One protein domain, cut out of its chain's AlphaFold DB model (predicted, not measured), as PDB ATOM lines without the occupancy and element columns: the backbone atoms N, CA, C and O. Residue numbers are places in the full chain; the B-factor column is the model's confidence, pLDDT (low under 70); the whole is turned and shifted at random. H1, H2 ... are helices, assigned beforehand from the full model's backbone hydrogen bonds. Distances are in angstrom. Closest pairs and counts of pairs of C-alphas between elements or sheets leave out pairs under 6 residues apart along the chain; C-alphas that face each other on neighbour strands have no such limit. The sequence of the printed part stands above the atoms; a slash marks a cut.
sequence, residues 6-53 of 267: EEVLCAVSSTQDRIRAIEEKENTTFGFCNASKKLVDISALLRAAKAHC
ATOM      1  N   GLU A   6      31.454 -23.354 -36.914       89.19
ATOM      2  CA  GLU A   6      31.158 -24.776 -37.108       89.19
ATOM      3  C   GLU A   6      29.695 -24.987 -37.530       89.19
ATOM      4  O   GLU A   6      29.424 -25.762 -38.448       89.19
ATOM      5  N   GLU A   7      28.758 -24.252 -36.920       84.06
ATOM      6  CA  GLU A   7      27.341 -24.259 -37.305       84.06
ATOM      7  C   GLU A   7      27.147 -23.753 -38.742       84.06
ATOM      8  O   GLU A   7      26.400 -24.356 -39.516       84.06
ATOM      9  N   VAL A   8      27.857 -22.683 -39.130       83.62
ATOM     10  CA  VAL A   8      27.830 -22.139 -40.500       83.62
ATOM     11  C   VAL A   8      28.363 -23.160 -41.509       83.62
ATOM     12  O   VAL A   8      27.696 -23.436 -42.506       83.62
ATOM     13  N   LEU A   9      29.529 -23.759 -41.251       84.25
ATOM     14  CA  LEU A   9      30.138 -24.757 -42.140       84.25
ATOM     15  C   LEU A   9      29.268 -26.013 -42.280       84.25
ATOM     16  O   LEU A   9      29.113 -26.534 -43.389       84.25
ATOM     17  N   CYS A  10      28.657 -26.472 -41.185       84.69
ATOM     18  CA  CYS A  10      27.728 -27.598 -41.195       84.69
ATOM     19  C   CYS A  10      26.482 -27.287 -42.044       84.69
ATOM     20  O   CYS A  10      26.106 -28.086 -42.901       84.69
ATOM     21  N   ALA A  11      25.889 -26.102 -41.878       82.12
ATOM     22  CA  ALA A  11      24.696 -25.687 -42.615       82.12
ATOM     23  C   ALA A  11      24.946 -25.447 -44.117       82.12
ATOM     24  O   ALA A  11      24.075 -25.748 -44.929       82.12
ATOM     25  N   VAL A  12      26.122 -24.935 -44.502       81.38
ATOM     26  CA  VAL A  12      26.513 -24.782 -45.919       81.38
ATOM     27  C   VAL A  12      26.770 -26.143 -46.575       81.38
ATOM     28  O   VAL A  12      26.377 -26.351 -47.720       81.38
ATOM     29  N   SER A  13      27.398 -27.076 -45.851       81.31
ATOM     30  CA  SER A  13      27.732 -28.412 -46.371       81.31
ATOM     31  C   SER A  13      26.532 -29.365 -46.399       81.31
ATOM     32  O   SER A  13      26.482 -30.277 -47.221       81.31
ATOM     33  N   SER A  14      25.547 -29.167 -45.518       72.00
ATOM     34  CA  SER A  14      24.308 -29.948 -45.482       72.00
ATOM     35  C   SER A  14      23.299 -29.423 -46.510       72.00
ATOM     36  O   SER A  14      22.260 -28.852 -46.178       72.00
ATOM     37  N   THR A  15      23.597 -29.634 -47.796       59.00
ATOM     38  CA  THR A  15      22.652 -29.389 -48.892       59.00
ATOM     39  C   THR A  15      21.532 -30.432 -48.894       59.00
ATOM     40  O   THR A  15      21.511 -31.345 -49.717       59.00
ATOM     41  N   GLN A  16      20.573 -30.270 -47.984       53.62
ATOM     42  CA  GLN A  16      19.262 -30.904 -48.068       53.62
ATOM     43  C   GLN A  16      18.186 -29.820 -48.094       53.62
ATOM     44  O   GLN A  16      18.170 -28.937 -47.235       53.62
ATOM     45  N   ASP A  17      17.250 -29.914 -49.038       52.44
ATOM     46  CA  ASP A  17      16.143 -28.966 -49.204       52.44
ATOM     47  C   ASP A  17      15.054 -29.150 -48.138       52.44
ATOM     48  O   ASP A  17      13.886 -29.428 -48.409       52.44
ATOM     49  N   ARG A  18      15.435 -28.949 -46.873       51.88
ATOM     50  CA  ARG A  18      14.488 -28.713 -45.789       51.88
ATOM     51  C   ARG A  18      13.916 -27.311 -45.951       51.88
ATOM     52  O   ARG A  18      14.346 -26.366 -45.291       51.88
ATOM     53  N   ILE A  19      12.895 -27.213 -46.801       48.69
ATOM     54  CA  ILE A  19      11.891 -26.149 -46.757       48.69
ATOM     55  C   ILE A  19      11.192 -26.264 -45.396       48.69
ATOM     56  O   ILE A  19      10.158 -26.911 -45.242       48.69
ATOM     57  N   ARG A  20      11.821 -25.704 -44.360       49.56
ATOM     58  CA  ARG A  20      11.213 -25.557 -43.042       49.56
ATOM     59  C   ARG A  20      10.228 -24.395 -43.120       49.56
ATOM     60  O   ARG A  20      10.517 -23.396 -43.777       49.56
ATOM     61  N   ALA A  21       9.074 -24.560 -42.476       48.12
ATOM     62  CA  ALA A  21       8.006 -23.569 -42.482       48.12
ATOM     63  C   ALA A  21       8.510 -22.171 -42.082       48.12
ATOM     64  O   ALA A  21       9.459 -22.029 -41.304       48.12
ATOM     65  N   ILE A  22       7.871 -21.151 -42.649       53.31
ATOM     66  CA  ILE A  22       8.234 -19.748 -42.464       53.31
ATOM     67  C   ILE A  22       7.821 -19.310 -41.053       53.31
ATOM     68  O   ILE A  22       6.682 -18.922 -40.822       53.31
ATOM     69  N   GLU A  23       8.763 -19.356 -40.115       52.59
ATOM     70  CA  GLU A  23       8.704 -18.559 -38.888       52.59
ATOM     71  C   GLU A  23       9.456 -17.246 -39.135       52.59
ATOM     72  O   GLU A  23      10.667 -17.141 -38.917       52.59
ATOM     73  N   GLU A  24       8.743 -16.236 -39.634       54.22
ATOM     74  CA  GLU A  24       9.259 -14.870 -39.707       54.22
ATOM     75  C   GLU A  24       9.406 -14.300 -38.293       54.22
ATOM     76  O   GLU A  24       8.461 -13.826 -37.670       54.22
ATOM     77  N   LYS A  25      10.633 -14.339 -37.767       61.78
ATOM     78  CA  LYS A  25      10.992 -13.578 -36.570       61.78
ATOM     79  C   LYS A  25      11.089 -12.105 -36.955       61.78
ATOM     80  O   LYS A  25      12.102 -11.701 -37.529       61.78
ATOM     81  N   GLU A  26      10.078 -11.325 -36.569       66.62
ATOM     82  CA  GLU A  26       9.879  -9.891 -36.882       66.62
ATOM     83  C   GLU A  26      11.126  -8.997 -36.697       66.62
ATOM     84  O   GLU A  26      11.254  -7.952 -37.326       66.62
ATOM     85  N   ASN A  27      12.085  -9.414 -35.865       82.00
ATOM     86  CA  ASN A  27      13.317  -8.677 -35.562       82.00
ATOM     87  C   ASN A  27      14.567  -9.143 -36.344       82.00
ATOM     88  O   ASN A  27      15.699  -8.853 -35.927       82.00
ATOM     89  N   THR A  28      14.399  -9.874 -37.452       88.31
ATOM     90  CA  THR A  28      15.515 -10.364 -38.284       88.31
ATOM     91  C   THR A  28      15.351 -10.054 -39.770       88.31
ATOM     92  O   THR A  28      14.262 -10.148 -40.324       88.31
ATOM     93  N   THR A  29      16.459  -9.736 -40.440       91.88
ATOM     94  CA  THR A  29      16.526  -9.525 -41.893       91.88
ATOM     95  C   THR A  29      17.642 -10.395 -42.463       91.88
ATOM     96  O   THR A  29      18.776 -10.347 -41.990       91.88
ATOM     97  N   PHE A  30      17.310 -11.252 -43.435       91.88
ATOM     98  CA  PHE A  30      18.222 -12.251 -44.024       91.88
ATOM     99  C   PHE A  30      18.976 -13.114 -42.986       91.88
ATOM    100  O   PHE A  30      20.125 -13.492 -43.193       91.88
ATOM    101  N   GLY A  31      18.344 -13.402 -41.842       90.69
ATOM    102  CA  GLY A  31      18.935 -14.174 -40.741       90.69
ATOM    103  C   GLY A  31      19.803 -13.384 -39.754       90.69
ATOM    104  O   GLY A  31      20.227 -13.933 -38.734       90.69
ATOM    105  N   PHE A  32      20.037 -12.094 -40.002       92.50
ATOM    106  CA  PHE A  32      20.730 -11.198 -39.077       92.50
ATOM    107  C   PHE A  32      19.743 -10.517 -38.128       92.50
ATOM    108  O   PHE A  32      18.672 -10.074 -38.534       92.50
ATOM    109  N   CYS A  33      20.111 -10.397 -36.854       92.44
ATOM    110  CA  CYS A  33      19.333  -9.652 -35.867       92.44
ATOM    111  C   CYS A  33      19.433  -8.141 -36.132       92.44
ATOM    112  O   CYS A  33      20.533  -7.582 -36.137       92.44
ATOM    113  N   ASN A  34      18.295  -7.460 -36.280       91.38
ATOM    114  CA  ASN A  34      18.264  -6.061 -36.715       91.38
ATOM    115  C   ASN A  34      18.928  -5.087 -35.731       91.38
ATOM    116  O   ASN A  34      19.559  -4.127 -36.179       91.38
ATOM    117  N   ALA A  35      18.861  -5.366 -34.426       90.94
ATOM    118  CA  ALA A  35      19.515  -4.569 -33.387       90.94
ATOM    119  C   ALA A  35      21.018  -4.880 -33.248       90.94
ATOM    120  O   ALA A  35      21.839  -3.970 -33.244       90.94
ATOM    121  N   SER A  36      21.397  -6.161 -33.148       91.06
ATOM    122  CA  SER A  36      22.789  -6.550 -32.847       91.06
ATOM    123  C   SER A  36      23.689  -6.732 -34.073       91.06
ATOM    124  O   SER A  36      24.898  -6.882 -33.911       91.06
ATOM    125  N   LYS A  37      23.110  -6.779 -35.281       91.00
ATOM    126  CA  LYS A  37      23.762  -7.104 -36.566       91.00
ATOM    127  C   LYS A  37      24.495  -8.455 -36.604       91.00
ATOM    128  O   LYS A  37      25.216  -8.734 -37.555       91.00
ATOM    129  N   LYS A  38      24.294  -9.323 -35.607       91.56
ATOM    130  CA  LYS A  38      24.868 -10.676 -35.564       91.56
ATOM    131  C   LYS A  38      23.994 -11.655 -36.347       91.56
ATOM    132  O   LYS A  38      22.767 -11.525 -36.337       91.56
ATOM    133  N   LEU A  39      24.624 -12.636 -36.993       90.38
ATOM    134  CA  LEU A  39      23.930 -13.753 -37.636       90.38
ATOM    135  C   LEU A  39      23.328 -14.651 -36.548       90.38
ATOM    136  O   LEU A  39      24.039 -15.105 -35.648       90.38
ATOM    137  N   VAL A  40      22.013 -14.862 -36.609       91.56
ATOM    138  CA  VAL A  40      21.247 -15.648 -35.623       91.56
ATOM    139  C   VAL A  40      20.411 -16.764 -36.257       91.56
ATOM    140  O   VAL A  40      19.954 -17.651 -35.542       91.56
ATOM    141  N   ASP A  41      20.225 -16.742 -37.580       88.94
ATOM    142  CA  ASP A  41      19.563 -17.798 -38.349       88.94
ATOM    143  C   ASP A  41      20.278 -18.010 -39.696       88.94
ATOM    144  O   ASP A  41      20.115 -17.246 -40.649       88.94
ATOM    145  N   ILE A  42      21.071 -19.082 -39.783       89.75
ATOM    146  CA  ILE A  42      21.786 -19.459 -41.011       89.75
ATOM    147  C   ILE A  42      20.814 -19.946 -42.097       89.75
ATOM    148  O   ILE A  42      21.055 -19.721 -43.280       89.75
ATOM    149  N   SER A  43      19.687 -20.565 -41.730       86.88
ATOM    150  CA  SER A  43      18.699 -21.060 -42.701       86.88
ATOM    151  C   SER A  43      17.978 -19.909 -43.406       86.88
ATOM    152  O   SER A  43      17.668 -20.004 -44.593       86.88
ATOM    153  N   ALA A  44      17.707 -18.808 -42.702       88.69
ATOM    154  CA  ALA A  44      17.199 -17.580 -43.312       88.69
ATOM    155  C   ALA A  44      18.234 -16.925 -44.240       88.69
ATOM    156  O   ALA A  44      17.871 -16.527 -45.348       88.69
ATOM    157  N   LEU A  45      19.513 -16.884 -43.846       91.31
ATOM    158  CA  LEU A  45      20.593 -16.382 -44.705       91.31
ATOM    159  C   LEU A  45      20.752 -17.221 -45.981       91.31
ATOM    160  O   LEU A  45      20.784 -16.667 -47.076       91.31
ATOM    161  N   LEU A  46      20.799 -18.551 -45.867       90.38
ATOM    162  CA  LEU A  46      20.940 -19.446 -47.019       90.38
ATOM    163  C   LEU A  46      19.740 -19.360 -47.969       90.38
ATOM    164  O   LEU A  46      19.934 -19.343 -49.183       90.38
ATOM    165  N   ARG A  47      18.508 -19.248 -47.449       89.19
ATOM    166  CA  ARG A  47      17.317 -18.991 -48.280       89.19
ATOM    167  C   ARG A  47      17.407 -17.644 -48.994       89.19
ATOM    168  O   ARG A  47      17.165 -17.593 -50.194       89.19
ATOM    169  N   ALA A  48      17.796 -16.581 -48.291       91.44
ATOM    170  CA  ALA A  48      17.965 -15.259 -48.886       91.44
ATOM    171  C   ALA A  48      19.039 -15.262 -49.986       91.44
ATOM    172  O   ALA A  48      18.774 -14.797 -51.091       91.44
ATOM    173  N   ALA A  49      20.205 -15.856 -49.725       92.38
ATOM    174  CA  ALA A  49      21.292 -15.980 -50.692       92.38
ATOM    175  C   ALA A  49      20.898 -16.826 -51.917       92.38
ATOM    176  O   ALA A  49      21.212 -16.441 -53.041       92.38
ATOM    177  N   LYS A  50      20.162 -17.934 -51.728       90.31
ATOM    178  CA  LYS A  50      19.600 -18.735 -52.833       90.31
ATOM    179  C   LYS A  50      18.537 -17.972 -53.636       90.31
ATOM    180  O   LYS A  50      18.470 -18.157 -54.841       90.31
ATOM    181  N   ALA A  51      17.722 -17.126 -53.005       91.56
ATOM    182  CA  ALA A  51      16.711 -16.325 -53.701       91.56
ATOM    183  C   ALA A  51      17.314 -15.148 -54.495       91.56
ATOM    184  O   ALA A  51      16.785 -14.781 -55.537       91.56
ATOM    185  N   HIS A  52      18.429 -14.578 -54.026       91.88
ATOM    186  CA  HIS A  52      19.076 -13.405 -54.632       91.88
ATOM    187  C   HIS A  52      20.321 -13.744 -55.476       91.88
ATOM    188  O   HIS A  52      21.032 -12.840 -55.913       91.88
ATOM    189  N   CYS A  53      20.614 -15.025 -55.724       92.56
ATOM    190  CA  CYS A  53      21.631 -15.421 -56.701       92.56
ATOM    191  C   CYS A  53      21.068 -15.356 -58.134       92.56
ATOM    192  O   CYS A  53      19.855 -15.364 -58.329       92.56
TER     193      CYS A  53
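Overview. This is residues 6 to 53 of the 267 residues of the protein "methyltransferase-like protein 25" of Carassius auratus (UniProt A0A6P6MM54). There is little regular structure here: a long looping stretch, residues 14 to 41, swings out from the short helix H1 in a wide arc and folds back to a second short helix, H2, which touches H1. The printed part has 48 residues, with two named helices, H1 then H2, and no named strand; its class is all helix, with only 18 residues in named elements. It is compact, with a radius of gyration of the C-alphas of 10.9 A, and spans 29 by 23 by 20 A.

Along the chain. H1, residues 6 to 13, begins at C-alpha 6 (31.158, -24.776, -37.108) and is 10.5 A long from first to last C-alpha. Residues 28 to 29 pair antiparallel with residues 32 to 33. H2, residues 42 to 51, is 14.0 A long and ends at C-alpha 51 (16.711, -16.325, -53.701).

Arrangement. H1 and H2 touch; their closest C-alphas, those of Val 8 and Ile 42, are 6.6 A apart. They run the same way at a shallow tilt of 32 degrees, only just short of steep. In H1 and H2 every O i to N i+4 pair is within hydrogen-bond range.

Size, cuts and confidence. The two C-alphas farthest apart, those of Gln 16 and Ala 35, are 30.2 A apart. The printed part has no cut. The link from H1 to H2 is long. The model's pLDDT is under 70 at residues 15 to 26.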